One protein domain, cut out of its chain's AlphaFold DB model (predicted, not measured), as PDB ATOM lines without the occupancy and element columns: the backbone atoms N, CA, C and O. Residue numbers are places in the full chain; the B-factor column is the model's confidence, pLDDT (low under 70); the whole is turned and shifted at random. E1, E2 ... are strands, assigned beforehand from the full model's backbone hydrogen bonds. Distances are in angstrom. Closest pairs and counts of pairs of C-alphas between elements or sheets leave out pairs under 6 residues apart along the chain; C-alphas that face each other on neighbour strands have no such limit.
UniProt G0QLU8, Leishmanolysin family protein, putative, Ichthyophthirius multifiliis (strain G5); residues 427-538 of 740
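What this domain is: This is residues 427 to 538 of the 740 residues of the protein "Leishmanolysin family protein, putative" of Ichthyophthirius multifiliis (strain G5) (UniProt G0QLU8). With little regular structure, the printed part is a loose string of four small hairpins, E1-E2 near one end, then, beyond a long looped stretch, E3-E4, E5-E6 and E7-E8 in a row. Of 112 residues, 37 lie in eight named strands, E1 to E8 in order, with no named helix: all strand, each two-strand sheet antiparallel. The radius of gyration of the C-alphas is 18.1 A; the spans are 54 by 34 by 20 A.

Where its parts are: E1 is residues 427 to 429, from C-alpha 427 at (213.831, 147.302, 47.924); E2 437 to 440; E3 476 to 481, 11.7 A; E4 484 to 488; E5 494 to 496; E6 502 to 504; E7 509 to 513; E8 516 to 523, 15.1 A, ending with C-alpha 523 at (226.578, 169.577, 9.603).

How they stand to each other: Within hydrogen-bond range are N 427 and O 439, 2.8 A, in hairpin E1-E2; N 477 and O 487, 2.8 A, in E3-E4; N 495 and O 503, 2.9 A, in E5-E6; N 510 and O 522, 2.8 A, in E7-E8. E2 and E3 are apart. The closest C-alphas of E4 and E5, Cys 488 and Tyr 494, are 5.6 A apart; those of E5 and E7, Arg 495 and Gln 511, 6.2 A.

The domain as a whole: The farthest C-alphas, Gln 442 and His 531, are 55.3 A apart. The printed part has no cut; link E2 to E3 is long. Low-confidence residues include 458 to 466.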
ATOM      1  N   GLN A 427     213.575 148.559  47.206       81.94
ATOM      2  CA  GLN A 427     213.831 147.302  47.924       81.94
ATOM      3  C   GLN A 427     215.340 147.022  48.020       81.94
ATOM      4  O   GLN A 427     215.808 146.545  49.048       81.94
ATOM      5  N   THR A 428     216.106 147.376  46.985       76.06
ATOM      6  CA  THR A 428     217.580 147.402  46.996       76.06
ATOM      7  C   THR A 428     218.073 148.675  46.301       76.06
ATOM      8  O   THR A 428     217.346 149.258  45.496       76.06
ATOM      9  N   CYS A 429     219.283 149.147  46.605       81.56
ATOM     10  CA  CYS A 429     219.816 150.436  46.147       81.56
ATOM     11  C   CYS A 429     221.326 150.374  45.917       81.56
ATOM     12  O   CYS A 429     222.011 149.526  46.482       81.56
ATOM     13  N   GLU A 430     221.850 151.287  45.095       71.25
ATOM     14  CA  GLU A 430     223.254 151.239  44.646       71.25
ATOM     15  C   GLU A 430     224.271 151.460  45.772       71.25
ATOM     16  O   GLU A 430     225.404 150.990  45.687       71.25
ATOM     17  N   LYS A 431     223.881 152.209  46.812       66.12
ATOM     18  CA  LYS A 431     224.691 152.554  47.990       66.12
ATOM     19  C   LYS A 431     223.775 152.744  49.205       66.12
ATOM     20  O   LYS A 431     222.605 153.093  49.042       66.12
ATOM     21  N   LYS A 432     224.312 152.570  50.418       66.69
ATOM     22  CA  LYS A 432     223.619 152.834  51.698       66.69
ATOM     23  C   LYS A 432     222.927 154.204  51.687       66.69
ATOM     24  O   LYS A 432     223.534 155.186  51.267       66.69
ATOM     25  N   ASN A 433     221.680 154.263  52.163       66.69
ATOM     26  CA  ASN A 433     220.824 155.459  52.183       66.69
ATOM     27  C   ASN A 433     220.598 156.140  50.811       66.69
ATOM     28  O   ASN A 433     220.129 157.272  50.774       66.69
ATOM     29  N   SER A 434     220.901 155.488  49.683       71.12
ATOM     30  CA  SER A 434     220.671 156.075  48.358       71.12
ATOM     31  C   SER A 434     219.178 156.070  47.985       71.12
ATOM     32  O   SER A 434     218.501 155.069  48.246       71.12
ATOM     33  N   PRO A 435     218.665 157.129  47.325       72.38
ATOM     34  CA  PRO A 435     217.369 157.118  46.643       72.38
ATOM     35  C   PRO A 435     217.424 156.438  45.259       72.38
ATOM     36  O   PRO A 435     216.388 156.286  44.619       72.38
ATOM     37  N   LEU A 436     218.617 156.046  44.788       81.50
ATOM     38  CA  LEU A 436     218.820 155.327  43.527       81.50
ATOM     39  C   LEU A 436     218.677 153.818  43.763       81.50
ATOM     40  O   LEU A 436     219.544 153.179  44.373       81.50
ATOM     41  N   CYS A 437     217.573 153.261  43.282       81.12
ATOM     42  CA  CYS A 437     217.162 151.886  43.502       81.12
ATOM     43  C   CYS A 437     217.720 150.931  42.433       81.12
ATOM     44  O   CYS A 437     217.664 151.201  41.232       81.12
ATOM     45  N   ILE A 438     218.183 149.757  42.864       80.50
ATOM     46  CA  ILE A 438     218.456 148.619  41.977       80.50
ATOM     47  C   ILE A 438     217.137 147.877  41.702       80.50
ATOM     48  O   ILE A 438     216.811 147.642  40.538       80.50
ATOM     49  N   THR A 439     216.344 147.600  42.748       79.12
ATOM     50  CA  THR A 439     214.980 147.035  42.669       79.12
ATOM     51  C   THR A 439     213.982 147.839  43.508       79.12
ATOM     52  O   THR A 439     214.354 148.458  44.510       79.12
ATOM     53  N   CYS A 440     212.704 147.825  43.118       83.62
ATOM     54  CA  CYS A 440     211.615 148.510  43.820       83.62
ATOM     55  C   CYS A 440     210.845 147.587  44.764       83.62
ATOM     56  O   CYS A 440     210.748 146.388  44.525       83.62
ATOM     57  N   LYS A 441     210.241 148.164  45.810       84.19
ATOM     58  CA  LYS A 441     209.238 147.470  46.632       84.19
ATOM     59  C   LYS A 441     208.032 147.069  45.775       84.19
ATOM     60  O   LYS A 441     207.710 147.723  44.784       84.19
ATOM     61  N   GLN A 442     207.334 146.011  46.186       83.44
ATOM     62  CA  GLN A 442     206.101 145.561  45.538       83.44
ATOM     63  C   GLN A 442     205.081 146.713  45.427       83.44
ATOM     64  O   GLN A 442     204.904 147.482  46.369       83.44
ATOM     65  N   GLY A 443     204.441 146.849  44.260       82.00
ATOM     66  CA  GLY A 443     203.537 147.968  43.950       82.00
ATOM     67  C   GLY A 443     204.214 149.245  43.426       82.00
ATOM     68  O   GLY A 443     203.512 150.197  43.098       82.00
ATOM     69  N   PHE A 444     205.547 149.273  43.309       87.38
ATOM     70  CA  PHE A 444     206.293 150.381  42.709       87.38
ATOM     71  C   PHE A 444     207.088 149.927  41.482       87.38
ATOM     72  O   PHE A 444     207.575 148.799  41.416       87.38
ATOM     73  N   TYR A 445     207.245 150.848  40.535       86.88
ATOM     74  CA  TYR A 445     207.925 150.659  39.264       86.88
ATOM     75  C   TYR A 445     209.165 151.548  39.175       86.88
ATOM     76  O   TYR A 445     209.140 152.731  39.544       86.88
ATOM     77  N   LYS A 446     210.254 150.963  38.677       86.56
ATOM     78  CA  LYS A 446     211.559 151.605  38.551       86.56
ATOM     79  C   LYS A 446     211.562 152.540  37.352       86.56
ATOM     80  O   LYS A 446     211.293 152.129  36.225       86.56
ATOM     81  N   GLN A 447     211.864 153.801  37.618       85.25
ATOM     82  CA  GLN A 447     211.973 154.852  36.619       85.25
ATOM     83  C   GLN A 447     213.400 154.907  36.044       85.25
ATOM     84  O   GLN A 447     214.345 154.359  36.612       85.25
ATOM     85  N   ALA A 448     213.578 155.623  34.930       76.56
ATOM     86  CA  ALA A 448     214.880 155.774  34.270       76.56
ATOM     87  C   ALA A 448     215.937 156.517  35.121       76.56
ATOM     88  O   ALA A 448     217.133 156.327  34.916       76.56
ATOM     89  N   ASP A 449     215.515 157.334  36.093       80.00
ATOM     90  CA  ASP A 449     216.389 157.979  37.088       80.00
ATOM     91  C   ASP A 449     216.720 157.068  38.289       80.00
ATOM     92  O   ASP A 449     217.342 157.511  39.253       80.00
ATOM     93  N   LYS A 450     216.317 155.790  38.224       83.25
ATOM     94  CA  LYS A 450     216.415 154.772  39.280       83.25
ATOM     95  C   LYS A 450     215.555 155.052  40.519       83.25
ATOM     96  O   LYS A 450     215.696 154.335  41.505       83.25
ATOM     97  N   SER A 451     214.637 156.020  40.493       87.06
ATOM     98  CA  SER A 451     213.617 156.164  41.541       87.06
ATOM     99  C   SER A 451     212.513 155.100  41.410       87.06
ATOM    100  O   SER A 451     212.339 154.486  40.355       87.06
ATOM    101  N   CYS A 452     211.748 154.876  42.482       88.38
ATOM    102  CA  CYS A 452     210.615 153.943  42.509       88.38
ATOM    103  C   CYS A 452     209.301 154.692  42.768       88.38
ATOM    104  O   CYS A 452     209.098 155.246  43.854       88.38
ATOM    105  N   GLN A 453     208.402 154.683  41.781       87.25
ATOM    106  CA  GLN A 453     207.121 155.404  41.791       87.25
ATOM    107  C   GLN A 453     205.956 154.450  41.491       87.25
ATOM    108  O   GLN A 453     206.159 153.374  40.940       87.25
ATOM    109  N   ASN A 454     204.734 154.809  41.882       87.44
ATOM    110  CA  ASN A 454     203.542 153.966  41.707       87.44
ATOM    111  C   ASN A 454     202.958 153.995  40.279       87.44
ATOM    112  O   ASN A 454     202.066 153.212  39.968       87.44
ATOM    113  N   THR A 455     203.466 154.863  39.402       83.56
ATOM    114  CA  THR A 455     203.121 154.938  37.974       83.56
ATOM    115  C   THR A 455     204.379 155.186  37.137       83.56
ATOM    116  O   THR A 455     205.405 155.633  37.652       83.56
ATOM    117  N   CYS A 456     204.338 154.876  35.839       78.56
ATOM    118  CA  CYS A 456     205.404 155.272  34.916       78.56
ATOM    119  C   CYS A 456     205.269 156.751  34.531       78.56
ATOM    120  O   CYS A 456     204.164 157.228  34.264       78.56
ATOM    121  N   ALA A 457     206.396 157.463  34.444       76.00
ATOM    122  CA  ALA A 457     206.426 158.834  33.937       76.00
ATOM    123  C   ALA A 457     205.858 158.947  32.504       76.00
ATOM    124  O   ALA A 457     205.958 158.015  31.704       76.00
ATOM    125  N   ILE A 458     205.294 160.114  32.166       65.06
ATOM    126  CA  ILE A 458     204.665 160.383  30.861       65.06
ATOM    127  C   ILE A 458     205.641 160.060  29.716       65.06
ATOM    128  O   ILE A 458     206.750 160.594  29.659       65.06
ATOM    129  N   GLY A 459     205.211 159.190  28.796       61.62
ATOM    130  CA  GLY A 459     206.018 158.705  27.671       61.62
ATOM    131  C   GLY A 459     206.800 157.409  27.932       61.62
ATOM    132  O   GLY A 459     207.465 156.933  27.017       61.62
ATOM    133  N   SER A 460     206.709 156.820  29.128       68.38
ATOM    134  CA  SER A 460     207.250 155.487  29.439       68.38
ATOM    135  C   SER A 460     206.142 154.425  29.518       68.38
ATOM    136  O   SER A 460     205.013 154.729  29.901       68.38
ATOM    137  N   GLN A 461     206.466 153.167  29.212       68.88
ATOM    138  CA  GLN A 461     205.572 152.006  29.339       68.88
ATOM    139  C   GLN A 461     206.223 150.886  30.165       68.88
ATOM    140  O   GLN A 461     207.445 150.820  30.275       68.88
ATOM    141  N   LEU A 462     205.408 149.999  30.739       68.75
ATOM    142  CA  LEU A 462     205.888 148.770  31.374       68.75
ATOM    143  C   LEU A 462     206.255 147.740  30.302       68.75
ATOM    144  O   LEU A 462     205.470 147.497  29.384       68.75
ATOM    145  N   THR A 463     207.415 147.098  30.437       62.09
ATOM    146  CA  THR A 463     207.712 145.899  29.644       62.09
ATOM    147  C   THR A 463     206.861 144.724  30.119       62.09
ATOM    148  O   THR A 463     206.532 144.606  31.302       62.09
ATOM    149  N   GLN A 464     206.512 143.823  29.198       55.00
ATOM    150  CA  GLN A 464     205.829 142.581  29.557       55.00
ATOM    151  C   GLN A 464     206.704 141.789  30.548       55.00
ATOM    152  O   GLN A 464     207.833 141.423  30.232       55.00
ATOM    153  N   ASN A 465     206.164 141.548  31.747       55.38
ATOM    154  CA  ASN A 465     206.785 140.836  32.872       55.38
ATOM    155  C   ASN A 465     207.998 141.503  33.562       55.38
ATOM    156  O   ASN A 465     208.851 140.791  34.091       55.38
ATOM    157  N   SER A 466     208.069 142.840  33.667       63.88
ATOM    158  CA  SER A 466     209.013 143.489  34.602       63.88
ATOM    159  C   SER A 466     208.409 144.634  35.432       63.88
ATOM    160  O   SER A 466     207.350 145.171  35.112       63.88
ATOM    161  N   GLN A 467     209.106 145.017  36.509       75.25
ATOM    162  CA  GLN A 467     208.809 146.210  37.317       75.25
ATOM    163  C   GLN A 467     209.496 147.489  36.787       75.25
ATOM    164  O   GLN A 467     209.566 148.481  37.511       75.25
ATOM    165  N   GLU A 468     210.034 147.498  35.566       79.69
ATOM    166  CA  GLU A 468     210.763 148.643  35.004       79.69
ATOM    167  C   GLU A 468     209.946 149.400  33.943       79.69
ATOM    168  O   GLU A 468     209.331 148.810  33.050       79.69
ATOM    169  N   CYS A 469     209.958 150.732  34.036       79.56
ATOM    170  CA  CYS A 469     209.346 151.639  33.068       79.56
ATOM    171  C   CYS A 469     210.365 152.020  31.982       79.56
ATOM    172  O   CYS A 469     211.311 152.763  32.251       79.56
ATOM    173  N   VAL A 470     210.145 151.581  30.743       68.12
ATOM    174  CA  VAL A 470     211.008 151.895  29.592       68.12
ATOM    175  C   VAL A 470     210.439 153.038  28.755       68.12
ATOM    176  O   VAL A 470     209.228 153.129  28.554       68.12
ATOM    177  N   LYS A 471     211.307 153.906  28.227       65.00
ATOM    178  CA  LYS A 471     210.937 154.864  27.174       65.00
ATOM    179  C   LYS A 471     211.123 154.187  25.812       65.00
ATOM    180  O   LYS A 471     212.189 153.619  25.595       65.00
ATOM    181  N   PRO A 472     210.141 154.235  24.894       58.03
ATOM    182  CA  PRO A 472     210.211 153.487  23.640       58.03
ATOM    183  C   PRO A 472     211.213 154.064  22.625       58.03
ATOM    184  O   PRO A 472     211.629 153.340  21.725       58.03
ATOM    185  N   PHE A 473     211.623 155.334  22.761       64.88
ATOM    186  CA  PHE A 473     212.628 155.959  21.893       64.88
ATOM    187  C   PHE A 473     213.592 156.842  22.689       64.88
ATOM    188  O   PHE A 473     213.181 157.825  23.315       64.88
ATOM    189  N   ASP A 474     214.884 156.525  22.623       71.12
ATOM    190  CA  ASP A 474     215.926 157.347  23.227       71.12
ATOM    191  C   ASP A 474     216.013 158.728  22.570       71.12
ATOM    192  O   ASP A 474     215.909 158.890  21.353       71.12
ATOM    193  N   GLY A 475     216.183 159.750  23.410       70.31
ATOM    194  CA  GLY A 475     216.375 161.126  22.961       70.31
ATOM    195  C   GLY A 475     215.171 161.794  22.294       70.31
ATOM    196  O   GLY A 475     215.360 162.818  21.646       70.31
ATOM    197  N   CYS A 476     213.943 161.287  22.448       78.69
ATOM    198  CA  CYS A 476     212.732 162.009  22.047       78.69
ATOM    199  C   CYS A 476     212.132 162.820  23.220       78.69
ATOM    200  O   CYS A 476     211.868 162.284  24.300       78.69
ATOM    201  N   LEU A 477     211.916 164.123  22.998       75.62
ATOM    202  CA  LEU A 477     211.341 165.086  23.949       75.62
ATOM    203  C   LEU A 477     209.819 165.250  23.815       75.62
ATOM    204  O   LEU A 477     209.163 165.581  24.798       75.62
ATOM    205  N   GLN A 478     209.255 165.077  22.614       74.62
ATOM    206  CA  GLN A 478     207.809 165.177  22.368       74.62
ATOM    207  C   GLN A 478     207.370 164.143  21.331       74.62
ATOM    208  O   GLN A 478     207.986 164.036  20.272       74.62
ATOM    209  N   TYR A 479     206.281 163.434  21.621       71.56
ATOM    210  CA  TYR A 479     205.747 162.323  20.829       71.56
ATOM    211  C   TYR A 479     204.402 162.705  20.209       71.56
ATOM    212  O   TYR A 479     203.655 163.488  20.796       71.56
ATOM    213  N   LYS A 480     204.083 162.138  19.043       66.94
ATOM    214  CA  LYS A 480     202.743 162.230  18.438       66.94
ATOM    215  C   LYS A 480     201.861 161.053  18.851       66.94
ATOM    216  O   LYS A 480     200.673 161.217  19.097       66.94
ATOM    217  N   ASP A 481     202.472 159.878  18.900       69.06
ATOM    218  CA  ASP A 481     201.873 158.580  19.181       69.06
ATOM    219  C   ASP A 481     202.985 157.617  19.642       69.06
ATOM    220  O   ASP A 481     204.145 158.014  19.786       69.06
ATOM    221  N   SER A 482     202.643 156.350  19.879       56.59
ATOM    222  CA  SER A 482     203.567 155.325  20.381       56.59
ATOM    223  C   SER A 482     204.687 154.916  19.415       56.59
ATOM    224  O   SER A 482     205.545 154.141  19.825       56.59
ATOM    225  N   ASN A 483     204.714 155.415  18.171       62.56
ATOM    226  CA  ASN A 483     205.749 155.105  17.175       62.56
ATOM    227  C   ASN A 483     206.406 156.338  16.524       62.56
ATOM    228  O   ASN A 483     207.376 156.179  15.782       62.56
ATOM    229  N   THR A 484     205.911 157.550  16.791       68.56
ATOM    230  CA  THR A 484     206.304 158.771  16.071       68.56
ATOM    231  C   THR A 484     206.813 159.855  17.021       68.56
ATOM    232  O   THR A 484     206.048 160.403  17.823       68.56
ATOM    233  N   CYS A 485     208.083 160.245  16.884       78.12
ATOM    234  CA  CYS A 485     208.616 161.423  17.563       78.12
ATOM    235  C   CYS A 485     208.320 162.713  16.774       78.12
ATOM    236  O   CYS A 485     208.349 162.730  15.543       78.12
ATOM    237  N   ILE A 486     208.055 163.807  17.490       79.69
ATOM    238  CA  ILE A 486     207.895 165.167  16.946       79.69
ATOM    239  C   ILE A 486     209.165 165.996  17.180       79.69
ATOM    240  O   ILE A 486     209.578 166.753  16.306       79.69
ATOM    241  N   LYS A 487     209.787 165.873  18.361       81.25
ATOM    242  CA  LYS A 487     210.925 166.709  18.774       81.25
ATOM    243  C   LYS A 487     211.987 165.877  19.483       81.25
ATOM    244  O   LYS A 487     211.691 165.282  20.514       81.25
ATOM    245  N   CYS A 488     213.217 165.887  18.976       83.00
ATOM    246  CA  CYS A 488     214.359 165.216  19.602       83.00
ATOM    247  C   CYS A 488     215.111 166.121  20.594       83.00
ATOM    248  O   CYS A 488     215.027 167.348  20.521       83.00
ATOM    249  N   ASP A 489     215.862 165.507  21.511       83.56
ATOM    250  CA  ASP A 489     216.769 166.164  22.452       83.56
ATOM    251  C   ASP A 489     218.033 166.604  21.715       83.56
ATOM    252  O   ASP A 489     219.064 165.918  21.686       83.56
ATOM    253  N   THR A 490     217.933 167.773  21.083       80.31
ATOM    254  CA  THR A 490     219.028 168.290  20.272       80.31
ATOM    255  C   THR A 490     220.278 168.584  21.099       80.31
ATOM    256  O   THR A 490     221.380 168.405  20.579       80.31
ATOM    257  N   SER A 491     220.114 168.912  22.389       78.00
ATOM    258  CA  SER A 491     221.205 169.177  23.339       78.00
ATOM    259  C   SER A 491     222.098 167.959  23.591       78.00
ATOM    260  O   SER A 491     223.289 168.105  23.856       78.00
ATOM    261  N   LYS A 492     221.548 166.748  23.431       79.88
ATOM    262  CA  LYS A 492     222.278 165.476  23.514       79.88
ATOM    263  C   LYS A 492     222.630 164.889  22.146       79.88
ATOM    264  O   LYS A 492     222.906 163.701  22.055       79.88
ATOM    265  N   ASN A 493     222.637 165.705  21.091       77.94
ATOM    266  CA  ASN A 493     222.927 165.310  19.703       77.94
ATOM    267  C   ASN A 493     221.906 164.355  19.048       77.94
ATOM    268  O   ASN A 493     222.179 163.799  17.986       77.94
ATOM    269  N   TYR A 494     220.695 164.210  19.600       85.62
ATOM    270  CA  TYR A 494     219.630 163.480  18.906       85.62
ATOM    271  C   TYR A 494     218.998 164.341  17.807       85.62
ATOM    272  O   TYR A 494     218.647 165.502  18.038       85.62
ATOM    273  N   ARG A 495     218.839 163.786  16.606       84.19
ATOM    274  CA  ARG A 495     218.196 164.435  15.451       84.19
ATOM    275  C   ARG A 495     217.083 163.534  14.912       84.19
ATOM    276  O   ARG A 495     217.134 162.318  15.081       84.19
ATOM    277  N   LEU A 496     216.057 164.135  14.311       82.19
ATOM    278  CA  LEU A 496     214.903 163.397  13.792       82.19
ATOM    279  C   LEU A 496     215.265 162.758  12.443       82.19
ATOM    280  O   LEU A 496     215.558 163.469  11.483       82.19
ATOM    281  N   GLY A 497     215.257 161.429  12.384       72.06
ATOM    282  CA  GLY A 497     215.467 160.650  11.172       72.06
ATOM    283  C   GLY A 497     214.271 160.706  10.218       72.06
ATOM    284  O   GLY A 497     213.156 161.086  10.586       72.06
ATOM    285  N   SER A 498     214.485 160.278   8.973       68.31
ATOM    286  CA  SER A 498     213.430 160.177   7.950       68.31
ATOM    287  C   SER A 498     212.340 159.148   8.288       68.31
ATOM    288  O   SER A 498     211.244 159.209   7.737       68.31
ATOM    289  N   ASP A 499     212.608 158.247   9.235       76.25
ATOM    290  CA  ASP A 499     211.666 157.297   9.835       76.25
ATOM    291  C   ASP A 499     210.843 157.887  11.001       76.25
ATOM    292  O   ASP A 499     210.053 157.174  11.618       76.25
ATOM    293  N   LYS A 500     211.012 159.186  11.296       77.62
ATOM    294  CA  LYS A 500     210.398 159.926  12.417       77.62
ATOM    295  C   LYS A 500     210.792 159.422  13.811       77.62
ATOM    296  O   LYS A 500     210.066 159.656  14.783       77.62
ATOM    297  N   LYS A 501     211.958 158.785  13.934       80.56
ATOM    298  CA  LYS A 501     212.588 158.440  15.217       80.56
ATOM    299  C   LYS A 501     213.767 159.363  15.501       80.56
ATOM    300  O   LYS A 501     214.258 160.053  14.612       80.56
ATOM    301  N   CYS A 502     214.217 159.402  16.749       83.38
ATOM    302  CA  CYS A 502     215.417 160.149  17.114       83.38
ATOM    303  C   CYS A 502     216.654 159.262  16.975       83.38
ATOM    304  O   CYS A 502     216.735 158.203  17.592       83.38
ATOM    305  N   THR A 503     217.630 159.712  16.193       83.44
ATOM    306  CA  THR A 503     218.941 159.071  16.059       83.44
ATOM    307  C   THR A 503     219.978 159.926  16.775       83.44
ATOM    308  O   THR A 503     220.018 161.141  16.575       83.44
ATOM    309  N   LEU A 504     220.817 159.307  17.610       85.62
ATOM    310  CA  LEU A 504     221.971 159.967  18.218       85.62
ATOM    311  C   LEU A 504     223.046 160.184  17.148       85.62
ATOM    312  O   LEU A 504     223.731 159.237  16.768       85.62
ATOM    313  N   CYS A 505     223.184 161.409  16.658       80.56
ATOM    314  CA  CYS A 505     224.220 161.752  15.694       80.56
ATOM    315  C   CYS A 505     225.553 162.054  16.392       80.56
ATOM    316  O   CYS A 505     225.590 162.457  17.558       80.56
ATOM    317  N   ASN A 506     226.658 161.922  15.652       80.50
ATOM    318  CA  ASN A 506     227.943 162.484  16.072       80.50
ATOM    319  C   ASN A 506     227.820 163.994  16.364       80.50
ATOM    320  O   ASN A 506     226.994 164.693  15.773       80.50
ATOM    321  N   GLN A 507     228.666 164.498  17.268       74.38
ATOM    322  CA  GLN A 507     228.701 165.920  17.625       74.38
ATOM    323  C   GLN A 507     228.869 166.810  16.381       74.38
ATOM    324  O   GLN A 507     229.569 166.447  15.433       74.38
ATOM    325  N   ASN A 508     228.229 167.982  16.403       77.56
ATOM    326  CA  ASN A 508     228.211 168.972  15.316       77.56
ATOM    327  C   ASN A 508     227.506 168.513  14.017       77.56
ATOM    328  O   ASN A 508     227.710 169.122  12.964       77.56
ATOM    329  N   CYS A 509     226.645 167.490  14.080       81.75
ATOM    330  CA  CYS A 509     225.829 167.004  12.960       81.75
ATOM    331  C   CYS A 509     224.330 167.368  13.101       81.75
ATOM    332  O   CYS A 509     223.714 167.050  14.118       81.75
ATOM    333  N   SER A 510     223.720 167.999  12.084       80.50
ATOM    334  CA  SER A 510     222.289 168.380  12.079       80.50
ATOM    335  C   SER A 510     221.390 167.274  11.530       80.50
ATOM    336  O   SER A 510     220.235 167.161  11.938       80.50
ATOM    337  N   GLN A 511     221.915 166.438  10.632       79.88
ATOM    338  CA  GLN A 511     221.248 165.239  10.122       79.88
ATOM    339  C   GLN A 511     222.284 164.138   9.894       79.88
ATOM    340  O   GLN A 511     223.236 164.345   9.144       79.88
ATOM    341  N   CYS A 512     222.093 162.960  10.488       81.56
ATOM    342  CA  CYS A 512     222.909 161.766  10.251       81.56
ATOM    343  C   CYS A 512     222.076 160.636   9.629       81.56
ATOM    344  O   CYS A 512     220.845 160.667   9.659       81.56
ATOM    345  N   ASN A 513     222.743 159.639   9.048       78.12
ATOM    346  CA  ASN A 513     222.083 158.477   8.458       78.12
ATOM    347  C   ASN A 513     221.463 157.589   9.566       78.12
ATOM    348  O   ASN A 513     222.212 157.057  10.386       78.12
ATOM    349  N   PRO A 514     220.135 157.336   9.583       73.25
ATOM    350  CA  PRO A 514     219.505 156.502  10.615       73.25
ATOM    351  C   PRO A 514     220.035 155.060  10.677       73.25
ATOM    352  O   PRO A 514     219.947 154.417  11.719       73.25
ATOM    353  N   LYS A 515     220.601 154.543   9.575       78.06
ATOM    354  CA  LYS A 515     221.227 153.208   9.509       78.06
ATOM    355  C   LYS A 515     222.718 153.212   9.860       78.06
ATOM    356  O   LYS A 515     223.288 152.146  10.069       78.06
ATOM    357  N   ASN A 516     223.355 154.381   9.890       77.88
ATOM    358  CA  ASN A 516     224.771 154.550  10.199       77.88
ATOM    359  C   ASN A 516     224.982 155.901  10.910       77.88
ATOM    360  O   ASN A 516     225.327 156.884  10.254       77.88
ATOM    361  N   PRO A 517     224.784 155.981  12.239       73.25
ATOM    362  CA  PRO A 517     224.821 157.255  12.972       73.25
ATOM    363  C   PRO A 517     226.168 158.001  12.903       73.25
ATOM    364  O   PRO A 517     226.232 159.207  13.146       73.25
ATOM    365  N   SER A 518     227.235 157.288  12.524       73.38
ATOM    366  CA  SER A 518     228.576 157.824  12.261       73.38
ATOM    367  C   SER A 518     228.730 158.493  10.889       73.38
ATOM    368  O   SER A 518     229.793 159.030  10.597       73.38
ATOM    369  N   GLU A 519     227.723 158.440  10.018       78.62
ATOM    370  CA  GLU A 519     227.698 159.147   8.738       78.62
ATOM    371  C   GLU A 519     226.870 160.424   8.880       78.62
ATOM    372  O   GLU A 519     225.638 160.385   8.987       78.62
ATOM    373  N   CYS A 520     227.549 161.573   8.871       79.94
ATOM    374  CA  CYS A 520     226.869 162.852   8.934       79.94
ATOM    375  C   CYS A 520     226.441 163.305   7.534       79.94
ATOM    376  O   CYS A 520     227.262 163.530   6.641       79.94
ATOM    377  N   LEU A 521     225.136 163.461   7.335       77.44
ATOM    378  CA  LEU A 521     224.557 163.924   6.079       77.44
ATOM    379  C   LEU A 521     224.713 165.443   5.961       77.44
ATOM    380  O   LEU A 521     225.257 165.907   4.958       77.44
ATOM    381  N   VAL A 522     224.337 166.185   7.010       80.56
ATOM    382  CA  VAL A 522     224.384 167.654   7.082       80.56
ATOM    383  C   VAL A 522     224.990 168.088   8.421       80.56
ATOM    384  O   VAL A 522     224.608 167.569   9.468       80.56
ATOM    385  N   CYS A 523     225.929 169.037   8.402       81.12
ATOM    386  CA  CYS A 523     226.578 169.577   9.603       81.12
ATOM    387  C   CYS A 523     225.735 170.665  10.299       81.12
ATOM    388  O   CYS A 523     224.783 171.190   9.722       81.12
ATOM    389  N   GLU A 524     226.043 170.995  11.557       79.50
ATOM    390  CA  GLU A 524     225.370 172.088  12.283       79.50
ATOM    391  C   GLU A 524     226.053 173.435  12.070       79.50
ATOM    392  O   GLU A 524     227.272 173.547  12.208       79.50
ATOM    393  N   GLY A 525     225.260 174.479  11.821       78.31
ATOM    394  CA  GLY A 525     225.748 175.852  11.717       78.31
ATOM    395  C   GLY A 525     226.793 176.016  10.613       78.31
ATOM    396  O   GLY A 525     226.533 175.702   9.457       78.31
ATOM    397  N   VAL A 526     227.974 176.514  10.984       70.44
ATOM    398  CA  VAL A 526     229.099 176.791  10.070       70.44
ATOM    399  C   VAL A 526     230.093 175.626   9.938       70.44
ATOM    400  O   VAL A 526     231.170 175.800   9.375       70.44
ATOM    401  N   ASN A 527     229.782 174.451  10.496       77.06
ATOM    402  CA  ASN A 527     230.717 173.327  10.511       77.06
ATOM    403  C   ASN A 527     230.821 172.633   9.145       77.06
ATOM    404  O   ASN A 527     229.837 172.448   8.431       77.06
ATOM    405  N   LEU A 528     232.036 172.206   8.816       80.56
ATOM    406  CA  LEU A 528     232.448 171.726   7.504       80.56
ATOM    407  C   LEU A 528     232.535 170.196   7.493       80.56
ATOM    408  O   LEU A 528     233.107 169.583   8.394       80.56
ATOM    409  N   LYS A 529     231.993 169.562   6.454       78.94
ATOM    410  CA  LYS A 529     231.975 168.099   6.314       78.94
ATOM    411  C   LYS A 529     233.374 167.534   6.029       78.94
ATOM    412  O   LYS A 529     234.090 168.059   5.179       78.94
ATOM    413  N   SER A 530     233.775 166.465   6.715       77.94
ATOM    414  CA  SER A 530     235.096 165.830   6.577       77.94
ATOM    415  C   SER A 530     235.322 165.155   5.212       77.94
ATOM    416  O   SER A 530     234.380 164.865   4.474       77.94
ATOM    417  N   HIS A 531     236.585 164.842   4.883       79.00
ATOM    418  CA  HIS A 531     236.974 164.164   3.631       79.00
ATOM    419  C   HIS A 531     236.188 162.873   3.351       79.00
ATOM    420  O   HIS A 531     235.831 162.588   2.204       79.00
ATOM    421  N   ASP A 532     235.931 162.101   4.405       75.06
ATOM    422  CA  ASP A 532     235.247 160.810   4.399       75.06
ATOM    423  C   ASP A 532     233.739 160.910   4.691       75.06
ATOM    424  O   ASP A 532     233.070 159.882   4.754       75.06
ATOM    425  N   SER A 533     233.195 162.125   4.847       69.50
ATOM    426  CA  SER A 533     231.784 162.397   5.169       69.50
ATOM    427  C   SER A 533     231.293 161.870   6.533       69.50
ATOM    428  O   SER A 533     230.086 161.837   6.773       69.50
ATOM    429  N   ARG A 534     232.192 161.471   7.444       75.88
ATOM    430  CA  ARG A 534     231.837 160.879   8.753       75.88
ATOM    431  C   ARG A 534     231.779 161.872   9.915       75.88
ATOM    432  O   ARG A 534     231.212 161.569  10.965       75.88
ATOM    433  N   SER A 535     232.362 163.057   9.764       76.38
ATOM    434  CA  SER A 535     232.426 164.052  10.836       76.38
ATOM    435  C   SER A 535     232.260 165.480  10.323       76.38
ATOM    436  O   SER A 535     232.408 165.767   9.134       76.38
ATOM    437  N   CYS A 536     231.925 166.373  11.251       81.81
ATOM    438  CA  CYS A 536     231.801 167.804  11.022       81.81
ATOM    439  C   CYS A 536     232.873 168.530  11.829       81.81
ATOM    440  O   CYS A 536     233.043 168.280  13.023       81.81
ATOM    441  N   LEU A 537     233.612 169.402  11.154       79.88
ATOM    442  CA  LEU A 537     234.833 170.029  11.636       79.88
ATOM    443  C   LEU A 537     234.695 171.545  11.503       79.88
ATOM    444  O   LEU A 537     234.299 172.037  10.452       79.88
ATOM    445  N   ASN A 538     235.056 172.301  12.535       77.81
ATOM    446  CA  ASN A 538     234.929 173.761  12.506       77.81
ATOM    447  C   ASN A 538     235.849 174.398  11.441       77.81
ATOM    448  O   ASN A 538     235.548 175.463  10.914       77.81
TER     449      ASN A 538